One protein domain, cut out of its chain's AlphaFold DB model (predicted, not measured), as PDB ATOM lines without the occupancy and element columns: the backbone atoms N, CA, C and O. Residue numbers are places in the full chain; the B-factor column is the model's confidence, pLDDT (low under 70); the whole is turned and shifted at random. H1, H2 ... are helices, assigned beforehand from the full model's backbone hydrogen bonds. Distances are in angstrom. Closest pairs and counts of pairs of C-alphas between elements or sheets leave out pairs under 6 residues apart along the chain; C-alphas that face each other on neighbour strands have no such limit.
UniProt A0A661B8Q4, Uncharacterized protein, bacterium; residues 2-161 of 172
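What this domain is: This is residues 2 to 161 of the 172 residues of an uncharacterized protein of bacterium (UniProt A0A661B8Q4). Four helices, H1 to H4, run up and down as a bundle; the first half of the much longer H1 makes an arm, of which residues 2 to 17 stick out free. A long loop leads from H4 to a fifth helix, H5, which touches no helix and sticks out free with its residues 154 to 160. The printed part has 160 residues with five named helices, H1 to H5, and no named strand; its class is all helix. It is loose, with a radius of gyration of the C-alphas of 19.5 A, and elongated, spanning 74 by 39 by 29 A.

Where its parts are: H1, residues 2 to 47, begins with C-alpha 2 at (-62.548, 20.425, -45.333) and is 67.6 A long. H2 is residues 50 to 64, 21.1 A. H3 is residues 69 to 91, 31.8 A. H4 is residues 96 to 121, 37.3 A. H5, residues 139 to 160, is 31.0 A long and ends with C-alpha 160 at (-8.287, 36.623, -45.056).

How they stand to each other: H1 and H3 are the hubs, touching three helices each. H1 touches H4 with residues 22 to 40 alone, closest at the C-alphas of Leu 29 and Ala 116, 4.9 A, opposite ways at a shallow tilt of 25 degrees. H1 touches H3 with residues 40 to 47 alone, closest at the C-alphas of Phe 47 and Ala 86, 5.9 A. H2 and H3 form a hairpin, their closest C-alphas, those of Ala 59 and Ala 75, 4.6 A apart. H2 and H4 are apart. H4 and H5 are near each other, with 7 pairs of C-alphas within 10 A. In H1 to H5 every O i to N i+4 pair is within hydrogen-bond range.

The domain as a whole: The two C-alphas farthest apart, those of Leu 2 and Ile 93, are 73.7 A apart. The printed part has no cut. The link from H4 to H5, 17 residues, is long. Residues 47 to 48 and 121 to 161 have pLDDT under 70.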
ATOM      1  N   LEU A   2     -63.790  20.646 -46.099       77.06
ATOM      2  CA  LEU A   2     -62.548  20.425 -45.333       77.06
ATOM      3  C   LEU A   2     -61.260  20.751 -46.122       77.06
ATOM      4  O   LEU A   2     -60.355  21.395 -45.605       77.06
ATOM      5  N   THR A   3     -61.199  20.376 -47.402       76.69
ATOM      6  CA  THR A   3     -60.057  20.646 -48.297       76.69
ATOM      7  C   THR A   3     -59.836  22.136 -48.564       76.69
ATOM      8  O   THR A   3     -58.698  22.595 -48.574       76.69
ATOM      9  N   ILE A   4     -60.913  22.913 -48.715       82.31
ATOM     10  CA  ILE A   4     -60.856  24.372 -48.908       82.31
ATOM     11  C   ILE A   4     -60.348  25.060 -47.630       82.31
ATOM     12  O   ILE A   4     -59.503  25.949 -47.703       82.31
ATOM     13  N   LEU A   5     -60.801  24.601 -46.459       83.19
ATOM     14  CA  LEU A   5     -60.315  25.066 -45.156       83.19
ATOM     15  C   LEU A   5     -58.816  24.795 -44.969       83.19
ATOM     16  O   LEU A   5     -58.092  25.691 -44.546       83.19
ATOM     17  N   ILE A   6     -58.334  23.604 -45.340       87.00
ATOM     18  CA  ILE A   6     -56.905  23.259 -45.264       87.00
ATOM     19  C   ILE A   6     -56.070  24.161 -46.184       87.00
ATOM     20  O   ILE A   6     -55.028  24.659 -45.764       87.00
ATOM     21  N   VAL A   7     -56.531  24.431 -47.410       84.88
ATOM     22  CA  VAL A   7     -55.822  25.320 -48.348       84.88
ATOM     23  C   VAL A   7     -55.747  26.754 -47.815       84.88
ATOM     24  O   VAL A   7     -54.671  27.348 -47.833       84.88
ATOM     25  N   LEU A   8     -56.842  27.304 -47.280       83.50
ATOM     26  CA  LEU A   8     -56.841  28.644 -46.677       83.50
ATOM     27  C   LEU A   8     -55.900  28.736 -45.465       83.50
ATOM     28  O   LEU A   8     -55.203  29.737 -45.300       83.50
ATOM     29  N   LEU A   9     -55.836  27.676 -44.658       85.88
ATOM     30  CA  LEU A   9     -54.966  27.591 -43.484       85.88
ATOM     31  C   LEU A   9     -53.482  27.477 -43.881       85.88
ATOM     32  O   LEU A   9     -52.620  28.094 -43.264       85.88
ATOM     33  N   LEU A  10     -53.166  26.768 -44.968       83.25
ATOM     34  CA  LEU A  10     -51.810  26.732 -45.527       83.25
ATOM     35  C   LEU A  10     -51.387  28.092 -46.104       83.25
ATOM     36  O   LEU A  10     -50.246  28.514 -45.904       83.25
ATOM     37  N   VAL A  11     -52.299  28.802 -46.775       83.88
ATOM     38  CA  VAL A  11     -52.038  30.153 -47.301       83.88
ATOM     39  C   VAL A  11     -51.772  31.146 -46.165       83.88
ATOM     40  O   VAL A  11     -50.826  31.932 -46.265       83.88
ATOM     41  N   SER A  12     -52.540  31.095 -45.070       78.88
ATOM     42  CA  SER A  12     -52.331  31.984 -43.919       78.88
ATOM     43  C   SER A  12     -51.015  31.694 -43.189       78.88
ATOM     44  O   SER A  12     -50.239  32.619 -42.949       78.88
ATOM     45  N   LEU A  13     -50.690  30.420 -42.939       82.50
ATOM     46  CA  LEU A  13     -49.414  30.020 -42.333       82.50
ATOM     47  C   LEU A  13     -48.212  30.449 -43.182       82.50
ATOM     48  O   LEU A  13     -47.199  30.914 -42.652       82.50
ATOM     49  N   PHE A  14     -48.321  30.333 -44.507       78.62
ATOM     50  CA  PHE A  14     -47.269  30.763 -45.423       78.62
ATOM     51  C   PHE A  14     -47.100  32.290 -45.441       78.62
ATOM     52  O   PHE A  14     -45.970  32.789 -45.464       78.62
ATOM     53  N   ALA A  15     -48.202  33.044 -45.380       78.62
ATOM     54  CA  ALA A  15     -48.171  34.499 -45.256       78.62
ATOM     55  C   ALA A  15     -47.525  34.946 -43.930       78.62
ATOM     56  O   ALA A  15     -46.645  35.813 -43.935       78.62
ATOM     57  N   ASP A  16     -47.875  34.305 -42.814       80.88
ATOM     58  CA  ASP A  16     -47.287  34.583 -41.500       80.88
ATOM     59  C   ASP A  16     -45.798  34.242 -41.440       80.88
ATOM     60  O   ASP A  16     -45.001  35.005 -40.881       80.88
ATOM     61  N   PHE A  17     -45.388  33.129 -42.053       77.88
ATOM     62  CA  PHE A  17     -43.980  32.760 -42.163       77.88
ATOM     63  C   PHE A  17     -43.183  33.818 -42.939       77.88
ATOM     64  O   PHE A  17     -42.154  34.301 -42.453       77.88
ATOM     65  N   LYS A  18     -43.691  34.249 -44.102       77.31
ATOM     66  CA  LYS A  18     -43.079  35.322 -44.904       77.31
ATOM     67  C   LYS A  18     -42.989  36.633 -44.128       77.31
ATOM     68  O   LYS A  18     -41.935  37.272 -44.126       77.31
ATOM     69  N   ARG A  19     -44.049  37.011 -43.408       76.25
ATOM     70  CA  ARG A  19     -44.083  38.225 -42.581       76.25
ATOM     71  C   ARG A  19     -43.056  38.176 -41.449       76.25
ATOM     72  O   ARG A  19     -42.313  39.138 -41.253       76.25
ATOM     73  N   LYS A  20     -42.948  37.050 -40.734       79.00
ATOM     74  CA  LYS A  20     -41.930  36.851 -39.685       79.00
ATOM     75  C   LYS A  20     -40.511  36.939 -40.250       79.00
ATOM     76  O   LYS A  20     -39.650  37.575 -39.642       79.00
ATOM     77  N   GLN A  21     -40.262  36.334 -41.411       76.44
ATOM     78  CA  GLN A  21     -38.957  36.390 -42.074       76.44
ATOM     79  C   GLN A  21     -38.591  37.821 -42.495       76.44
ATOM     80  O   GLN A  21     -37.454  38.244 -42.290       76.44
ATOM     81  N   TYR A  22     -39.552  38.572 -43.033       76.12
ATOM     82  CA  TYR A  22     -39.378  39.971 -43.412       76.12
ATOM     83  C   TYR A  22     -39.065  40.862 -42.201       76.12
ATOM     84  O   TYR A  22     -38.062  41.574 -42.209       76.12
ATOM     85  N   ASN A  23     -39.836  40.749 -41.114       75.62
ATOM     86  CA  ASN A  23     -39.609  41.526 -39.890       75.62
ATOM     87  C   ASN A  23     -38.216  41.278 -39.293       75.62
ATOM     88  O   ASN A  23     -37.528  42.220 -38.911       75.62
ATOM     89  N   ARG A  24     -37.752  40.022 -39.266       75.56
ATOM     90  CA  ARG A  24     -36.389  39.700 -38.807       75.56
ATOM     91  C   ARG A  24     -35.316  40.379 -39.657       75.56
ATOM     92  O   ARG A  24     -34.293  40.800 -39.127       75.56
ATOM     93  N   LYS A  25     -35.524  40.474 -40.972       76.25
ATOM     94  CA  LYS A  25     -34.588  41.148 -41.880       76.25
ATOM     95  C   LYS A  25     -34.622  42.667 -41.715       76.25
ATOM     96  O   LYS A  25     -33.557  43.272 -41.734       76.25
ATOM     97  N   LEU A  26     -35.795  43.257 -41.480       79.38
ATOM     98  CA  LEU A  26     -35.927  44.679 -41.140       79.38
ATOM     99  C   LEU A  26     -35.154  45.042 -39.874       79.38
ATOM    100  O   LEU A  26     -34.397  46.007 -39.892       79.38
ATOM    101  N   VAL A  27     -35.288  44.244 -38.811       80.31
ATOM    102  CA  VAL A  27     -34.524  44.455 -37.572       80.31
ATOM    103  C   VAL A  27     -33.022  44.409 -37.862       80.31
ATOM    104  O   VAL A  27     -32.298  45.309 -37.456       80.31
ATOM    105  N   LYS A  28     -32.553  43.434 -38.658       80.12
ATOM    106  CA  LYS A  28     -31.139  43.367 -39.072       80.12
ATOM    107  C   LYS A  28     -30.668  44.614 -39.825       80.12
ATOM    108  O   LYS A  28     -29.537  45.036 -39.617       80.12
ATOM    109  N   LEU A  29     -31.503  45.196 -40.688       82.94
ATOM    110  CA  LEU A  29     -31.173  46.443 -41.382       82.94
ATOM    111  C   LEU A  29     -31.079  47.622 -40.422       82.94
ATOM    112  O   LEU A  29     -30.118  48.381 -40.506       82.94
ATOM    113  N   GLN A  30     -32.041  47.760 -39.512       85.69
ATOM    114  CA  GLN A  30     -32.026  48.829 -38.516       85.69
ATOM    115  C   GLN A  30     -30.764  48.750 -37.658       85.69
ATOM    116  O   GLN A  30     -30.042  49.740 -37.555       85.69
ATOM    117  N   THR A  31     -30.440  47.562 -37.142       81.62
ATOM    118  CA  THR A  31     -29.211  47.325 -36.378       81.62
ATOM    119  C   THR A  31     -27.969  47.670 -37.196       81.62
ATOM    120  O   THR A  31     -27.178  48.501 -36.761       81.62
ATOM    121  N   ALA A  32     -27.837  47.130 -38.414       83.75
ATOM    122  CA  ALA A  32     -26.676  47.396 -39.261       83.75
ATOM    123  C   ALA A  32     -26.514  48.894 -39.567       83.75
ATOM    124  O   ALA A  32     -25.405  49.418 -39.507       83.75
ATOM    125  N   SER A  33     -27.610  49.597 -39.876       88.75
ATOM    126  CA  SER A  33     -27.568  51.038 -40.144       88.75
ATOM    127  C   SER A  33     -27.185  51.846 -38.911       88.75
ATOM    128  O   SER A  33     -26.371  52.759 -39.014       88.75
ATOM    129  N   SER A  34     -27.713  51.475 -37.743       89.81
ATOM    130  CA  SER A  34     -27.399  52.134 -36.480       89.81
ATOM    131  C   SER A  34     -25.915  51.990 -36.158       89.81
ATOM    132  O   SER A  34     -25.260  52.976 -35.841       89.81
ATOM    133  N   GLU A  35     -25.369  50.779 -36.292       89.56
ATOM    134  CA  GLU A  35     -23.944  50.510 -36.082       89.56
ATOM    135  C   GLU A  35     -23.064  51.286 -37.068       89.56
ATOM    136  O   GLU A  35     -22.065  51.875 -36.665       89.56
ATOM    137  N   TYR A  36     -23.444  51.336 -38.348       92.56
ATOM    138  CA  TYR A  36     -22.691  52.064 -39.369       92.56
ATOM    139  C   TYR A  36     -22.655  53.570 -39.118       92.56
ATOM    140  O   TYR A  36     -21.573  54.151 -39.086       92.56
ATOM    141  N   TYR A  37     -23.806  54.209 -38.894       91.31
ATOM    142  CA  TYR A  37     -23.842  55.647 -38.617       91.31
ATOM    143  C   TYR A  37     -23.220  55.992 -37.261       91.31
ATOM    144  O   TYR A  37     -22.621  57.055 -37.129       91.31
ATOM    145  N   HIS A  38     -23.305  55.105 -36.264       89.38
ATOM    146  CA  HIS A  38     -22.595  55.290 -34.999       89.38
ATOM    147  C   HIS A  38     -21.075  55.254 -35.201       89.38
ATOM    148  O   HIS A  38     -20.386  56.166 -34.754       89.38
ATOM    149  N   TYR A  39     -20.567  54.266 -35.944       90.12
ATOM    150  CA  TYR A  39     -19.151  54.183 -36.296       90.12
ATOM    151  C   TYR A  39     -18.680  55.425 -37.066       90.12
ATOM    152  O   TYR A  39     -17.647  56.005 -36.738       90.12
ATOM    153  N   LEU A  40     -19.454  55.870 -38.061       89.81
ATOM    154  CA  LEU A  40     -19.121  57.061 -38.842       89.81
ATOM    155  C   LEU A  40     -19.133  58.344 -38.018       89.81
ATOM    156  O   LEU A  40     -18.264  59.183 -38.226       89.81
ATOM    157  N   ASN A  41     -20.065  58.491 -37.074       83.94
ATOM    158  CA  ASN A  41     -20.051  59.623 -36.149       83.94
ATOM    159  C   ASN A  41     -18.760  59.634 -35.329       83.94
ATOM    160  O   ASN A  41     -18.130  60.677 -35.229       83.94
ATOM    161  N   SER A  42     -18.336  58.490 -34.784       82.38
ATOM    162  CA  SER A  42     -17.082  58.400 -34.024       82.38
ATOM    163  C   SER A  42     -15.861  58.727 -34.888       82.38
ATOM    164  O   SER A  42     -14.977  59.457 -34.448       82.38
ATOM    165  N   LEU A  43     -15.834  58.240 -36.131       81.62
ATOM    166  CA  LEU A  43     -14.768  58.531 -37.090       81.62
ATOM    167  C   LEU A  43     -14.698  60.028 -37.431       81.62
ATOM    168  O   LEU A  43     -13.631  60.629 -37.376       81.62
ATOM    169  N   ILE A  44     -15.837  60.633 -37.770       75.00
ATOM    170  CA  ILE A  44     -15.908  62.026 -38.226       75.00
ATOM    171  C   ILE A  44     -15.763  63.012 -37.061       75.00
ATOM    172  O   ILE A  44     -15.155  64.057 -37.245       75.00
ATOM    173  N   LEU A  45     -16.223  62.683 -35.850       73.12
ATOM    174  CA  LEU A  45     -15.931  63.488 -34.655       73.12
ATOM    175  C   LEU A  45     -14.449  63.444 -34.275       73.12
ATOM    176  O   LEU A  45     -13.935  64.420 -33.738       73.12
ATOM    177  N   GLY A  46     -13.779  62.316 -34.519       71.94
ATOM    178  CA  GLY A  46     -12.352  62.181 -34.247       71.94
ATOM    179  C   GLY A  46     -11.484  62.955 -35.233       71.94
ATOM    180  O   GLY A  46     -10.462  63.503 -34.834       71.94
ATOM    181  N   PHE A  47     -11.880  62.985 -36.510       69.62
ATOM    182  CA  PHE A  47     -10.949  63.360 -37.576       69.62
ATOM    183  C   PHE A  47     -11.533  64.155 -38.741       69.62
ATOM    184  O   PHE A  47     -10.775  64.617 -39.581       69.62
ATOM    185  N   GLY A  48     -12.853  64.285 -38.838       68.56
ATOM    186  CA  GLY A  48     -13.489  64.940 -39.972       68.56
ATOM    187  C   GLY A  48     -13.568  66.457 -39.825       68.56
ATOM    188  O   GLY A  48     -13.673  67.008 -38.729       68.56
ATOM    189  N   SER A  49     -13.600  67.147 -40.962       75.44
ATOM    190  CA  SER A  49     -13.910  68.576 -41.032       75.44
ATOM    191  C   SER A  49     -15.402  68.877 -40.806       75.44
ATOM    192  O   SER A  49     -16.272  68.013 -40.966       75.44
ATOM    193  N   ASN A  50     -15.736  70.145 -40.534       76.12
ATOM    194  CA  ASN A  50     -17.130  70.612 -40.447       76.12
ATOM    195  C   ASN A  50     -17.959  70.268 -41.698       76.12
ATOM    196  O   ASN A  50     -19.167  70.038 -41.607       76.12
ATOM    197  N   GLU A  51     -17.321  70.222 -42.869       80.25
ATOM    198  CA  GLU A  51     -17.971  69.852 -44.124       80.25
ATOM    199  C   GLU A  51     -18.330  68.364 -44.146       80.25
ATOM    200  O   GLU A  51     -19.480  68.022 -44.429       80.25
ATOM    201  N   THR A  52     -17.408  67.478 -43.748       78.19
ATOM    202  CA  THR A  52     -17.686  66.032 -43.654       78.19
ATOM    203  C   THR A  52     -18.764  65.715 -42.616       78.19
ATOM    204  O   THR A  52     -19.640  64.887 -42.873       78.19
ATOM    205  N   ALA A  53     -18.779  66.431 -41.486       78.81
ATOM    206  CA  ALA A  53     -19.833  66.323 -40.480       78.81
ATOM    207  C   ALA A  53     -21.199  66.749 -41.038       78.81
ATOM    208  O   ALA A  53     -22.208  66.076 -40.817       78.81
ATOM    209  N   ARG A  54     -21.243  67.832 -41.824       80.81
ATOM    210  CA  ARG A  54     -22.472  68.289 -42.483       80.81
ATOM    211  C   ARG A  54     -22.978  67.279 -43.514       80.81
ATOM    212  O   ARG A  54     -24.180  67.019 -43.553       80.81
ATOM    213  N   GLU A  55     -22.091  66.703 -44.320       80.75
ATOM    214  CA  GLU A  55     -22.452  65.665 -45.293       80.75
ATOM    215  C   GLU A  55     -22.938  64.379 -44.612       80.75
ATOM    216  O   GLU A  55     -23.934  63.794 -45.044       80.75
ATOM    217  N   LEU A  56     -22.335  63.981 -43.489       86.81
ATOM    218  CA  LEU A  56     -22.823  62.851 -42.698       86.81
ATOM    219  C   LEU A  56     -24.225  63.111 -42.131       86.81
ATOM    220  O   LEU A  56     -25.089  62.234 -42.196       86.81
ATOM    221  N   CYS A  57     -24.482  64.317 -41.616       85.25
ATOM    222  CA  CYS A  57     -25.808  64.711 -41.140       85.25
ATOM    223  C   CYS A  57     -26.855  64.654 -42.261       85.25
ATOM    224  O   CYS A  57     -27.936  64.100 -42.056       85.25
ATOM    225  N   LYS A  58     -26.526  65.146 -43.465       86.06
ATOM    226  CA  LYS A  58     -27.396  65.021 -44.647       86.06
ATOM    227  C   LYS A  58     -27.652  63.558 -45.003       86.06
ATOM    228  O   LYS A  58     -28.794  63.184 -45.252       86.06
ATOM    229  N   ALA A  59     -26.612  62.724 -44.999       86.31
ATOM    230  CA  ALA A  59     -26.737  61.299 -45.279       86.31
ATOM    231  C   ALA A  59     -27.654  60.596 -44.269       86.31
ATOM    232  O   ALA A  59     -28.487  59.781 -44.660       86.31
ATOM    233  N   LYS A  60     -27.536  60.929 -42.980       89.31
ATOM    234  CA  LYS A  60     -28.399  60.388 -41.924       89.31
ATOM    235  C   LYS A  60     -29.850  60.844 -42.092       89.31
ATOM    236  O   LYS A  60     -30.755  60.020 -42.024       89.31
ATOM    237  N   GLN A  61     -30.073  62.121 -42.394       87.25
ATOM    238  CA  GLN A  61     -31.412  62.641 -42.666       87.25
ATOM    239  C   GLN A  61     -32.038  61.979 -43.904       87.25
ATOM    240  O   GLN A  61     -33.226  61.655 -43.895       87.25
ATOM    241  N   LEU A  62     -31.256  61.744 -44.962       84.38
ATOM    242  CA  LEU A  62     -31.725  61.031 -46.151       84.38
ATOM    243  C   LEU A  62     -32.082  59.576 -45.824       84.38
ATOM    244  O   LEU A  62     -33.088  59.078 -46.313       84.38
ATOM    245  N   TRP A  63     -31.301  58.914 -44.964       89.88
ATOM    246  CA  TRP A  63     -31.595  57.561 -44.492       89.88
ATOM    247  C   TRP A  63     -32.907  57.483 -43.705       89.88
ATOM    248  O   TRP A  63     -33.729  56.604 -43.957       89.88
ATOM    249  N   GLU A  64     -33.111  58.401 -42.758       88.50
ATOM    250  CA  GLU A  64     -34.301  58.440 -41.900       88.50
ATOM    251  C   GLU A  64     -35.581  58.732 -42.694       88.50
ATOM    252  O   GLU A  64     -36.633  58.175 -42.385       88.50
ATOM    253  N   ASN A  65     -35.476  59.549 -43.746       86.12
ATOM    254  CA  ASN A  65     -36.592  59.894 -44.626       86.12
ATOM    255  C   ASN A  65     -36.730  58.964 -45.842       86.12
ATOM    256  O   ASN A  65     -37.600  59.194 -46.682       86.12
ATOM    257  N   ALA A  66     -35.893  57.929 -45.956       83.50
ATOM    258  CA  ALA A  66     -35.883  57.067 -47.126       83.50
ATOM    259  C   ALA A  66     -37.186  56.255 -47.243       83.50
ATOM    260  O   ALA A  66     -37.473  55.355 -46.448       83.50
ATOM    261  N   SER A  67     -37.939  56.531 -48.300       73.94
ATOM    262  CA  SER A  67     -39.145  55.822 -48.727       73.94
ATOM    263  C   SER A  67     -38.836  54.476 -49.391       73.94
ATOM    264  O   SER A  67     -39.678  53.574 -49.413       73.94
ATOM    265  N   GLY A  68     -37.612  54.295 -49.899       74.00
ATOM    266  CA  GLY A  68     -37.218  53.092 -50.623       74.00
ATOM    267  C   GLY A  68     -35.723  52.786 -50.597       74.00
ATOM    268  O   GLY A  68     -34.892  53.565 -50.134       74.00
ATOM    269  N   PHE A  69     -35.364  51.619 -51.141       75.12
ATOM    270  CA  PHE A  69     -33.979  51.136 -51.131       75.12
ATOM    271  C   PHE A  69     -33.023  52.026 -51.929       75.12
ATOM    272  O   PHE A  69     -31.862  52.131 -51.561       75.12
ATOM    273  N   ALA A  70     -33.491  52.677 -52.999       71.56
ATOM    274  CA  ALA A  70     -32.663  53.588 -53.789       71.56
ATOM    275  C   ALA A  70     -32.175  54.781 -52.951       71.56
ATOM    276  O   ALA A  70     -30.994  55.113 -52.983       71.56
ATOM    277  N   GLU A  71     -33.060  55.360 -52.140       74.25
ATOM    278  CA  GLU A  71     -32.735  56.460 -51.226       74.25
ATOM    279  C   GLU A  71     -31.838  55.983 -50.079       74.25
ATOM    280  O   GLU A  71     -30.876  56.661 -49.733       74.25
ATOM    281  N   GLN A  72     -32.065  54.768 -49.565       78.50
ATOM    282  CA  GLN A  72     -31.163  54.136 -48.592       78.50
ATOM    283  C   GLN A  72     -29.753  53.918 -49.164       78.50
ATOM    284  O   GLN A  72     -28.762  54.175 -48.483       78.50
ATOM    285  N   PHE A  73     -29.629  53.484 -50.423       78.50
ATOM    286  CA  PHE A  73     -28.330  53.371 -51.093       78.50
ATOM    287  C   PHE A  73     -27.679  54.733 -51.316       78.50
ATOM    288  O   PHE A  73     -26.484  54.867 -51.065       78.50
ATOM    289  N   ALA A  74     -28.444  55.735 -51.756       77.00
ATOM    290  CA  ALA A  74     -27.943  57.093 -51.935       77.00
ATOM    291  C   ALA A  74     -27.422  57.670 -50.609       77.00
ATOM    292  O   ALA A  74     -26.323  58.215 -50.562       77.00
ATOM    293  N   ALA A  75     -28.145  57.458 -49.508       79.38
ATOM    294  CA  ALA A  75     -27.707  57.838 -48.168       79.38
ATOM    295  C   ALA A  75     -26.383  57.161 -47.776       79.38
ATOM    296  O   ALA A  75     -25.471  57.827 -47.286       79.38
ATOM    297  N   VAL A  76     -26.230  55.862 -48.054       84.50
ATOM    298  CA  VAL A  76     -24.967  55.147 -47.804       84.50
ATOM    299  C   VAL A  76     -23.832  55.669 -48.690       84.50
ATOM    300  O   VAL A  76     -22.703  55.746 -48.214       84.50
ATOM    301  N   GLN A  77     -24.101  56.053 -49.941       82.44
ATOM    302  CA  GLN A  77     -23.097  56.626 -50.847       82.44
ATOM    303  C   GLN A  77     -22.601  57.999 -50.383       82.44
ATOM    304  O   GLN A  77     -21.395  58.237 -50.396       82.44
ATOM    305  N   ILE A  78     -23.501  58.879 -49.933       78.12
ATOM    306  CA  ILE A  78     -23.118  60.187 -49.374       78.12
ATOM    307  C   ILE A  78     -22.277  59.981 -48.107       78.12
ATOM    308  O   ILE A  78     -21.210  60.576 -47.964       78.12
ATOM    309  N   ALA A  79     -22.706  59.068 -47.228       85.94
ATOM    310  CA  ALA A  79     -21.951  58.711 -46.030       85.94
ATOM    311  C   ALA A  79     -20.566  58.110 -46.354       85.94
ATOM    312  O   ALA A  79     -19.595  58.423 -45.672       85.94
ATOM    313  N   ASP A  80     -20.454  57.282 -47.403       86.56
ATOM    314  CA  ASP A  80     -19.183  56.713 -47.890       86.56
ATOM    315  C   ASP A  80     -18.245  57.814 -48.400       86.56
ATOM    316  O   ASP A  80     -17.055  57.788 -48.106       86.56
ATOM    317  N   GLY A  81     -18.780  58.814 -49.105       81.25
ATOM    318  CA  GLY A  81     -18.025  59.995 -49.528       81.25
ATOM    319  C   GLY A  81     -17.409  60.743 -48.345       81.25
ATOM    320  O   GLY A  81     -16.194  60.921 -48.305       81.25
ATOM    321  N   ALA A  82     -18.227  61.100 -47.349       82.81
ATOM    322  CA  ALA A  82     -17.764  61.785 -46.140       82.81
ATOM    323  C   ALA A  82     -16.732  60.954 -45.357       82.81
ATOM    324  O   ALA A  82     -15.713  61.479 -44.915       82.81
ATOM    325  N   ALA A  83     -16.965  59.644 -45.240       87.94
ATOM    326  CA  ALA A  83     -16.048  58.733 -44.573       87.94
ATOM    327  C   ALA A  83     -14.696  58.641 -45.290       87.94
ATOM    328  O   ALA A  83     -13.667  58.636 -44.629       87.94
ATOM    329  N   ASN A  84     -14.670  58.578 -46.624       86.56
ATOM    330  CA  ASN A  84     -13.412  58.490 -47.369       86.56
ATOM    331  C   ASN A  84     -12.570  59.765 -47.239       86.56
ATOM    332  O   ASN A  84     -11.353  59.647 -47.153       86.56
ATOM    333  N   ILE A  85     -13.204  60.943 -47.182       84.00
ATOM    334  CA  ILE A  85     -12.506  62.216 -46.935       84.00
ATOM    335  C   ILE A  85     -11.878  62.201 -45.537       84.00
ATOM    336  O   ILE A  85     -10.670  62.391 -45.409       84.00
ATOM    337  N   ALA A  86     -12.659  61.854 -44.509       81.75
ATOM    338  CA  ALA A  86     -12.139  61.737 -43.146       81.75
ATOM    339  C   ALA A  86     -11.007  60.695 -43.055       81.75
ATOM    340  O   ALA A  86      -9.986  60.930 -42.424       81.75
ATOM    341  N   LEU A  87     -11.131  59.548 -43.731       85.00
ATOM    342  CA  LEU A  87     -10.074  58.531 -43.765       85.00
ATOM    343  C   LEU A  87      -8.802  59.023 -44.458       85.00
ATOM    344  O   LEU A  87      -7.715  58.684 -44.000       85.00
ATOM    345  N   SER A  88      -8.904  59.791 -45.547       84.44
ATOM    346  CA  SER A  88      -7.708  60.349 -46.186       84.44
ATOM    347  C   SER A  88      -6.971  61.319 -45.269       84.44
ATOM    348  O   SER A  88      -5.754  61.228 -45.184       84.44
ATOM    349  N   GLU A  89      -7.698  62.157 -44.527       78.62
ATOM    350  CA  GLU A  89      -7.114  63.094 -43.555       78.62
ATOM    351  C   GLU A  89      -6.419  62.337 -42.407       78.62
ATOM    352  O   GLU A  89      -5.318  62.681 -41.988       78.62
ATOM    353  N   VAL A  90      -7.018  61.237 -41.942       78.44
ATOM    354  CA  VAL A  90      -6.450  60.373 -40.893       78.44
ATOM    355  C   VAL A  90      -5.183  59.655 -41.327       78.44
ATOM    356  O   VAL A  90      -4.263  59.502 -40.525       78.44
ATOM    357  N   GLY A  91      -5.146  59.173 -42.570       76.38
ATOM    358  CA  GLY A  91      -4.038  58.372 -43.088       76.38
ATOM    359  C   GLY A  91      -2.697  59.107 -43.099       76.38
ATOM    360  O   GLY A  91      -1.659  58.455 -43.153       76.38
ATOM    361  N   GLU A  92      -2.714  60.438 -43.014       76.12
ATOM    362  CA  GLU A  92      -1.516  61.276 -42.903       76.12
ATOM    363  C   GLU A  92      -1.015  61.425 -41.455       76.12
ATOM    364  O   GLU A  92       0.130  61.817 -41.239       76.12
ATOM    365  N   ILE A  93      -1.858  61.117 -40.463       75.25
ATOM    366  CA  ILE A  93      -1.630  61.442 -39.046       75.25
ATOM    367  C   ILE A  93      -1.300  60.196 -38.216       75.25
ATOM    368  O   ILE A  93      -0.493  60.275 -37.291       75.25
ATOM    369  N   ILE A  94      -1.941  59.060 -38.499       78.56
ATOM    370  CA  ILE A  94      -1.838  57.855 -37.660       78.56
ATOM    371  C   ILE A  94      -0.943  56.779 -38.277       78.56
ATOM    372  O   ILE A  94      -0.778  56.700 -39.492       78.56
ATOM    373  N   ASP A  95      -0.433  55.886 -37.426       83.38
ATOM    374  CA  ASP A  95       0.384  54.751 -37.850       83.38
ATOM    375  C   ASP A  95      -0.326  53.860 -38.881       83.38
ATOM    376  O   ASP A  95      -1.526  53.576 -38.792       83.38
ATOM    377  N   THR A  96       0.451  53.331 -39.828       81.81
ATOM    378  CA  THR A  96      -0.030  52.496 -40.941       81.81
ATOM    379  C   THR A  96      -0.862  51.294 -40.480       81.81
ATOM    380  O   THR A  96      -1.852  50.930 -41.126       81.81
ATOM    381  N   GLU A  97      -0.497  50.662 -39.362       76.94
ATOM    382  CA  GLU A  97      -1.237  49.522 -38.808       76.94
ATOM    383  C   GLU A  97      -2.603  49.947 -38.253       76.94
ATOM    384  O   GLU A  97      -3.625  49.332 -38.579       76.94
ATOM    385  N   ALA A  98      -2.643  51.047 -37.495       73.00
ATOM    386  CA  ALA A  98      -3.876  51.619 -36.964       73.00
ATOM    387  C   ALA A  98      -4.808  52.074 -38.097       73.00
ATOM    388  O   ALA A  98      -6.001  51.760 -38.090       73.00
ATOM    389  N   PHE A  99      -4.256  52.722 -39.127       78.88
ATOM    390  CA  PHE A  99      -4.991  53.114 -40.327       78.88
ATOM    391  C   PHE A  99      -5.588  51.917 -41.071       78.88
ATOM    392  O   PHE A  99      -6.736  51.956 -41.536       78.88
ATOM    393  N   THR A 100      -4.835  50.822 -41.159       80.50
ATOM    394  CA  THR A 100      -5.289  49.598 -41.820       80.50
ATOM    395  C   THR A 100      -6.465  48.967 -41.081       80.50
ATOM    396  O   THR A 100      -7.462  48.605 -41.720       80.50
ATOM    397  N   GLU A 101      -6.391  48.857 -39.752       79.19
ATOM    398  CA  GLU A 101      -7.473  48.273 -38.954       79.19
ATOM    399  C   GLU A 101      -8.719  49.168 -38.957       79.19
ATOM    400  O   GLU A 101      -9.830  48.683 -39.179       79.19
ATOM    401  N   LEU A 102      -8.544  50.484 -38.851       77.94
ATOM    402  CA  LEU A 102      -9.630  51.458 -38.934       77.94
ATOM    403  C   LEU A 102     -10.329  51.405 -40.309       77.94
ATOM    404  O   LEU A 102     -11.558  51.331 -40.407       77.94
ATOM    405  N   THR A 103      -9.567  51.316 -41.400       85.19
ATOM    406  CA  THR A 103     -10.123  51.157 -42.755       85.19
ATOM    407  C   THR A 103     -10.856  49.819 -42.926       85.19
ATOM    408  O   THR A 103     -11.832  49.705 -43.679       85.19
ATOM    409  N   LYS A 104     -10.388  48.761 -42.262       82.88
ATOM    410  CA  LYS A 104     -11.019  47.438 -42.291       82.88
ATOM    411  C   LYS A 104     -12.342  47.437 -41.524       82.88
ATOM    412  O   LYS A 104     -13.327  46.932 -42.070       82.88
ATOM    413  N   GLN A 105     -12.392  48.038 -40.337       81.31
ATOM    414  CA  GLN A 105     -13.625  48.199 -39.559       81.31
ATOM    415  C   GLN A 105     -14.661  49.022 -40.326       81.31
ATOM    416  O   GLN A 105     -15.794  48.570 -40.507       81.31
ATOM    417  N   TYR A 106     -14.243  50.149 -40.903       88.50
ATOM    418  CA  TYR A 106     -15.086  50.961 -41.779       88.50
ATOM    419  C   TYR A 106     -15.748  50.129 -42.893       88.50
ATOM    420  O   TYR A 106     -16.973  50.121 -43.060       88.50
ATOM    421  N   ARG A 107     -14.941  49.365 -43.640       83.75
ATOM    422  CA  ARG A 107     -15.438  48.514 -44.732       83.75
ATOM    423  C   ARG A 107     -16.374  47.417 -44.228       83.75
ATOM    424  O   ARG A 107     -17.320  47.078 -44.937       83.75
ATOM    425  N   CYS A 108     -16.127  46.870 -43.039       84.38
ATOM    426  CA  CYS A 108     -17.001  45.885 -42.405       84.38
ATOM    427  C   CYS A 108     -18.403  46.468 -42.169       84.38
ATOM    428  O   CYS A 108     -19.383  45.930 -42.689       84.38
ATOM    429  N   HIS A 109     -18.496  47.618 -41.493       84.44
ATOM    430  CA  HIS A 109     -19.781  48.263 -41.208       84.44
ATOM    431  C   HIS A 109     -20.528  48.666 -42.485       84.44
ATOM    432  O   HIS A 109     -21.717  48.366 -42.618       84.44
ATOM    433  N   LYS A 110     -19.827  49.248 -43.470       87.06
ATOM    434  CA  LYS A 110     -20.427  49.583 -44.771       87.06
ATOM    435  C   LYS A 110     -21.029  48.351 -45.448       87.06
ATOM    436  O   LYS A 110     -22.171  48.370 -45.907       87.06
ATOM    437  N   ASN A 111     -20.273  47.256 -45.499       80.88
ATOM    438  CA  ASN A 111     -20.724  46.027 -46.144       80.88
ATOM    439  C   ASN A 111     -21.909  45.387 -45.414       80.88
ATOM    440  O   ASN A 111     -22.805  44.868 -46.077       80.88
ATOM    441  N   ASN A 112     -21.946  45.454 -44.081       78.50
ATOM    442  CA  ASN A 112     -23.061  44.933 -43.291       78.50
ATOM    443  C   ASN A 112     -24.373  45.651 -43.628       78.50
ATOM    444  O   ASN A 112     -25.388  44.986 -43.849       78.50
ATOM    445  N   VAL A 113     -24.351  46.983 -43.762       83.75
ATOM    446  CA  VAL A 113     -25.528  47.761 -44.187       83.75
ATOM    447  C   VAL A 113     -25.951  47.402 -45.604       83.75
ATOM    448  O   VAL A 113     -27.111  47.062 -45.831       83.75
ATOM    449  N   LEU A 114     -25.015  47.411 -46.559       82.19
ATOM    450  CA  LEU A 114     -25.311  47.088 -47.961       82.19
ATOM    451  C   LEU A 114     -25.881  45.669 -48.109       82.19
ATOM    452  O   LEU A 114     -26.803  45.430 -48.895       82.19
ATOM    453  N   TRP A 115     -25.361  44.717 -47.333       78.25
ATOM    454  CA  TRP A 115     -25.869  43.352 -47.311       78.25
ATOM    455  C   TRP A 115     -27.262  43.266 -46.685       78.25
ATOM    456  O   TRP A 115     -28.124  42.574 -47.227       78.25
ATOM    457  N   ALA A 116     -27.523  44.000 -45.600       73.88
ATOM    458  CA  ALA A 116     -28.841  44.051 -44.976       73.88
ATOM    459  C   ALA A 116     -29.905  44.663 -45.906       73.88
ATOM    460  O   ALA A 116     -30.996  44.100 -46.025       73.88
ATOM    461  N   ILE A 117     -29.567  45.734 -46.638       76.19
ATOM    462  CA  ILE A 117     -30.433  46.321 -47.674       76.19
ATOM    463  C   ILE A 117     -30.763  45.251 -48.719       76.19
ATOM    464  O   ILE A 117     -31.929  44.942 -48.975       76.19
ATOM    465  N   ARG A 118     -29.732  44.596 -49.265       72.62
ATOM    466  CA  ARG A 118     -29.888  43.550 -50.283       72.62
ATOM    467  C   ARG A 118     -30.742  42.373 -49.806       72.62
ATOM    468  O   ARG A 118     -31.556  41.854 -50.570       72.62
ATOM    469  N   LEU A 119     -30.580  41.943 -48.557       70.31
ATOM    470  CA  LEU A 119     -31.354  40.842 -47.981       70.31
ATOM    471  C   LEU A 119     -32.856  41.126 -47.927       70.31
ATOM    472  O   LEU A 119     -33.642  40.179 -48.056       70.31
ATOM    473  N   ILE A 120     -33.238  42.387 -47.710       71.38
ATOM    474  CA  ILE A 120     -34.637  42.828 -47.688       71.38
ATOM    475  C   ILE A 120     -35.164  42.994 -49.113       71.38
ATOM    476  O   ILE A 120     -36.278  42.551 -49.398       71.38
ATOM    477  N   MET A 121     -34.361  43.537 -50.033       69.31
ATOM    478  CA  MET A 121     -34.732  43.620 -51.453       69.31
ATOM    479  C   MET A 121     -35.100  42.247 -52.026       69.31
ATOM    480  O   MET A 121     -36.115  42.103 -52.701       69.31
ATOM    481  N   MET A 122     -34.323  41.213 -51.686       66.88
ATOM    482  CA  MET A 122     -34.570  39.834 -52.124       66.88
ATOM    483  C   MET A 122     -35.847  39.202 -51.553       66.88
ATOM    484  O   MET A 122     -36.266  38.158 -52.042       66.88
ATOM    485  N   THR A 123     -36.470  39.783 -50.520       61.59
ATOM    486  CA  THR A 123     -37.720  39.245 -49.942       61.59
ATOM    487  C   THR A 123     -39.002  39.747 -50.575       61.59
ATOM    488  O   THR A 123     -40.053  39.178 -50.292       61.59
ATOM    489  N   GLY A 124     -38.917  40.723 -51.477       48.69
ATOM    490  CA  GLY A 124     -40.059  41.182 -52.253       48.69
ATOM    491  C   GLY A 124     -40.984  42.146 -51.501       48.69
ATOM    492  O   GLY A 124     -41.448  41.879 -50.398       48.69
ATOM    493  N   LYS A 125     -41.264  43.242 -52.215       46.47
ATOM    494  CA  LYS A 125     -42.074  44.437 -51.939       46.47
ATOM    495  C   LYS A 125     -41.557  45.409 -50.854       46.47
ATOM    496  O   LYS A 125     -41.602  45.097 -49.664       46.47
ATOM    497  N   PRO A 126     -41.100  46.618 -51.257       46.81
ATOM    498  CA  PRO A 126     -40.947  47.734 -50.330       46.81
ATOM    499  C   PRO A 126     -42.317  48.124 -49.752       46.81
ATOM    500  O   PRO A 126     -43.359  47.874 -50.363       46.81
ATOM    501  N   ARG A 127     -42.314  48.723 -48.557       41.22
ATOM    502  CA  ARG A 127     -43.499  49.378 -47.986       41.22
ATOM    503  C   ARG A 127     -43.996  50.422 -48.985       41.22
ATOM    504  O   ARG A 127     -43.213  51.280 -49.361       41.22
ATOM    505  N   ASN A 128     -45.268  50.336 -49.377       38.97
ATOM    506  CA  ASN A 128     -46.044  51.405 -50.010       38.97
ATOM    507  C   ASN A 128     -45.244  52.301 -50.973       38.97
ATOM    508  O   ASN A 128     -45.143  53.502 -50.743       38.97
ATOM    509  N   SER A 129     -44.678  51.748 -52.048       35.38
ATOM    510  CA  SER A 129     -44.317  52.611 -53.171       35.38
ATOM    511  C   SER A 129     -45.623  52.980 -53.879       35.38
ATOM    512  O   SER A 129     -46.333  52.059 -54.301       35.38
ATOM    513  N   PRO A 130     -45.962  54.274 -54.036       36.22
ATOM    514  CA  PRO A 130     -46.898  54.671 -55.078       36.22
ATOM    515  C   PRO A 130     -46.404  54.048 -56.385       36.22
ATOM    516  O   PRO A 130     -45.198  53.858 -56.558       36.22
ATOM    517  N   GLU A 131     -47.305  53.687 -57.288       36.72
ATOM    518  CA  GLU A 131     -46.935  53.298 -58.647       36.72
ATOM    519  C   GLU A 131     -46.300  54.504 -59.359       36.72
ATOM    520  O   GLU A 131     -46.932  55.194 -60.150       36.72
ATOM    521  N   THR A 132     -45.034  54.798 -59.063       36.81
ATOM    522  CA  THR A 132     -44.205  55.673 -59.879       36.81
ATOM    523  C   THR A 132     -43.716  54.839 -61.048       36.81
ATOM    524  O   THR A 132     -42.715  54.121 -61.003       36.81
ATOM    525  N   SER A 133     -44.516  54.905 -62.104       36.00
ATOM    526  CA  SER A 133     -44.113  54.581 -63.456       36.00
ATOM    527  C   SER A 133     -42.805  55.301 -63.801       36.00
ATOM    528  O   SER A 133     -42.654  56.506 -63.623       36.00
ATOM    529  N   GLY A 134     -41.862  54.535 -64.350       40.81
ATOM    530  CA  GLY A 134     -40.788  55.074 -65.174       40.81
ATOM    531  C   GLY A 134     -39.487  55.406 -64.446       40.81
ATOM    532  O   GLY A 134     -39.349  56.449 -63.820       40.81
ATOM    533  N   LYS A 135     -38.484  54.560 -64.715       41.53
ATOM    534  CA  LYS A 135     -37.040  54.773 -64.497       41.53
ATOM    535  C   LYS A 135     -36.545  54.571 -63.063       41.53
ATOM    536  O   LYS A 135     -35.807  55.379 -62.511       41.53
ATOM    537  N   PHE A 136     -36.851  53.401 -62.508       43.34
ATOM    538  CA  PHE A 136     -35.922  52.781 -61.564       43.34
ATOM    539  C   PHE A 136     -34.570  52.606 -62.266       43.34
ATOM    540  O   PHE A 136     -34.552  52.178 -63.419       43.34
ATOM    541  N   LEU A 137     -33.472  52.964 -61.587       45.34
ATOM    542  CA  LEU A 137     -32.098  52.643 -61.989       45.34
ATOM    543  C   LEU A 137     -32.085  51.257 -62.636       45.34
ATOM    544  O   LEU A 137     -32.449  50.288 -61.963       45.34
ATOM    545  N   ASP A 138     -31.734  51.205 -63.926       45.12
ATOM    546  CA  ASP A 138     -31.716  49.983 -64.729       45.12
ATOM    547  C   ASP A 138     -31.191  48.829 -63.881       45.12
ATOM    548  O   ASP A 138     -30.144  48.954 -63.232       45.12
ATOM    549  N   SER A 139     -31.900  47.701 -63.879       48.69
ATOM    550  CA  SER A 139     -31.511  46.504 -63.124       48.69
ATOM    551  C   SER A 139     -30.039  46.133 -63.351       48.69
ATOM    552  O   SER A 139     -29.386  45.646 -62.434       48.69
ATOM    553  N   GLY A 140     -29.483  46.469 -64.521       49.16
ATOM    554  CA  GLY A 140     -28.073  46.308 -64.861       49.16
ATOM    555  C   GLY A 140     -27.086  47.173 -64.062       49.16
ATOM    556  O   GLY A 140     -25.966  46.726 -63.826       49.16
ATOM    557  N   ILE A 141     -27.449  48.378 -63.608       51.00
ATOM    558  CA  ILE A 141     -26.582  49.211 -62.749       51.00
ATOM    559  C   ILE A 141     -26.541  48.622 -61.340       51.00
ATOM    560  O   ILE A 141     -25.468  48.463 -60.756       51.00
ATOM    561  N   LEU A 142     -27.704  48.231 -60.819       45.84
ATOM    562  CA  LEU A 142     -27.810  47.584 -59.517       45.84
ATOM    563  C   LEU A 142     -27.074  46.234 -59.506       45.84
ATOM    564  O   LEU A 142     -26.297  45.974 -58.587       45.84
ATOM    565  N   ASP A 143     -27.233  45.411 -60.546       46.69
ATOM    566  CA  ASP A 143     -26.511  44.141 -60.670       46.69
ATOM    567  C   ASP A 143     -25.003  44.341 -60.825       46.69
ATOM    568  O   ASP A 143     -24.228  43.583 -60.239       46.69
ATOM    569  N   LYS A 144     -24.553  45.385 -61.534       54.72
ATOM    570  CA  LYS A 144     -23.126  45.735 -61.619       54.72
ATOM    571  C   LYS A 144     -22.558  46.121 -60.259       54.72
ATOM    572  O   LYS A 144     -21.515  45.592 -59.880       54.72
ATOM    573  N   LEU A 145     -23.241  46.975 -59.498       48.03
ATOM    574  CA  LEU A 145     -22.794  47.404 -58.167       48.03
ATOM    575  C   LEU A 145     -22.775  46.234 -57.173       48.03
ATOM    576  O   LEU A 145     -21.804  46.049 -56.437       48.03
ATOM    577  N   VAL A 146     -23.803  45.381 -57.203       50.88
ATOM    578  CA  VAL A 146     -23.879  44.164 -56.382       50.88
ATOM    579  C   VAL A 146     -22.798  43.154 -56.778       50.88
ATOM    580  O   VAL A 146     -22.201  42.518 -55.908       50.88
ATOM    581  N   THR A 147     -22.515  42.999 -58.070       50.50
ATOM    582  CA  THR A 147     -21.486  42.079 -58.575       50.50
ATOM    583  C   THR A 147     -20.083  42.585 -58.255       50.50
ATOM    584  O   THR A 147     -19.257  41.812 -57.779       50.50
ATOM    585  N   GLN A 148     -19.823  43.886 -58.390       53.53
ATOM    586  CA  GLN A 148     -18.566  44.498 -57.954       53.53
ATOM    587  C   GLN A 148     -18.358  44.349 -56.442       53.53
ATOM    588  O   GLN A 148     -17.253  44.017 -56.009       53.53
ATOM    589  N   ALA A 149     -19.413  44.515 -55.637       47.91
ATOM    590  CA  ALA A 149     -19.356  44.261 -54.201       47.91
ATOM    591  C   ALA A 149     -19.046  42.785 -53.896       47.91
ATOM    592  O   ALA A 149     -18.168  42.507 -53.083       47.91
ATOM    593  N   LYS A 150     -19.693  41.830 -54.584       48.44
ATOM    594  CA  LYS A 150     -19.411  40.388 -54.449       48.44
ATOM    595  C   LYS A 150     -17.978  40.022 -54.831       48.44
ATOM    596  O   LYS A 150     -17.353  39.275 -54.093       48.44
ATOM    597  N   ILE A 151     -17.462  40.527 -55.954       48.16
ATOM    598  CA  ILE A 151     -16.091  40.248 -56.411       48.16
ATOM    599  C   ILE A 151     -15.088  40.790 -55.386       48.16
ATOM    600  O   ILE A 151     -14.193  40.068 -54.957       48.16
ATOM    601  N   ARG A 152     -15.286  42.024 -54.902       43.44
ATOM    602  CA  ARG A 152     -14.436  42.617 -53.853       43.44
ATOM    603  C   ARG A 152     -14.538  41.879 -52.510       43.44
ATOM    604  O   ARG A 152     -13.546  41.825 -51.787       43.44
ATOM    605  N   LEU A 153     -15.700  41.307 -52.182       43.47
ATOM    606  CA  LEU A 153     -15.912  40.458 -51.002       43.47
ATOM    607  C   LEU A 153     -15.215  39.096 -51.144       43.47
ATOM    608  O   LEU A 153     -14.473  38.710 -50.248       43.47
ATOM    609  N   LEU A 154     -15.410  38.390 -52.262       35.06
ATOM    610  CA  LEU A 154     -14.841  37.059 -52.507       35.06
ATOM    611  C   LEU A 154     -13.312  37.090 -52.548       35.06
ATOM    612  O   LEU A 154     -12.689  36.275 -51.878       35.06
ATOM    613  N   VAL A 155     -12.721  38.079 -53.231       34.75
ATOM    614  CA  VAL A 155     -11.259  38.262 -53.276       34.75
ATOM    615  C   VAL A 155     -10.689  38.518 -51.874       34.75
ATOM    616  O   VAL A 155      -9.612  38.036 -51.545       34.75
ATOM    617  N   ARG A 156     -11.408  39.221 -50.989       37.47
ATOM    618  CA  ARG A 156     -10.933  39.457 -49.615       37.47
ATOM    619  C   ARG A 156     -11.119  38.255 -48.698       37.47
ATOM    620  O   ARG A 156     -10.214  37.967 -47.927       37.47
ATOM    621  N   TYR A 157     -12.233  37.531 -48.783       29.11
ATOM    622  CA  TYR A 157     -12.434  36.331 -47.964       29.11
ATOM    623  C   TYR A 157     -11.466  35.199 -48.341       29.11
ATOM    624  O   TYR A 157     -10.992  34.504 -47.445       29.11
ATOM    625  N   SER A 158     -11.082  35.066 -49.619       35.28
ATOM    626  CA  SER A 158     -10.040  34.113 -50.034       35.28
ATOM    627  C   SER A 158      -8.634  34.489 -49.549       35.28
ATOM    628  O   SER A 158      -7.799  33.607 -49.392       35.28
ATOM    629  N   HIS A 159      -8.367  35.774 -49.281       32.84
ATOM    630  CA  HIS A 159      -7.081  36.244 -48.745       32.84
ATOM    631  C   HIS A 159      -7.042  36.365 -47.207       32.84
ATOM    632  O   HIS A 159      -5.953  36.411 -46.643       32.84
ATOM    633  N   ILE A 160      -8.193  36.399 -46.518       40.59
ATOM    634  CA  ILE A 160      -8.287  36.623 -45.056       40.59
ATOM    635  C   ILE A 160      -8.415  35.319 -44.243       40.59
ATOM    636  O   ILE A 160      -8.254  35.347 -43.028       40.59
ATOM    637  N   MET A 161      -8.601  34.151 -44.863       30.97
ATOM    638  CA  MET A 161      -8.431  32.872 -44.157       30.97
ATOM    639  C   MET A 161      -7.004  32.327 -44.305       30.97
ATOM    640  O   MET A 161      -6.777  31.269 -44.882       30.97
TER     641      MET A 161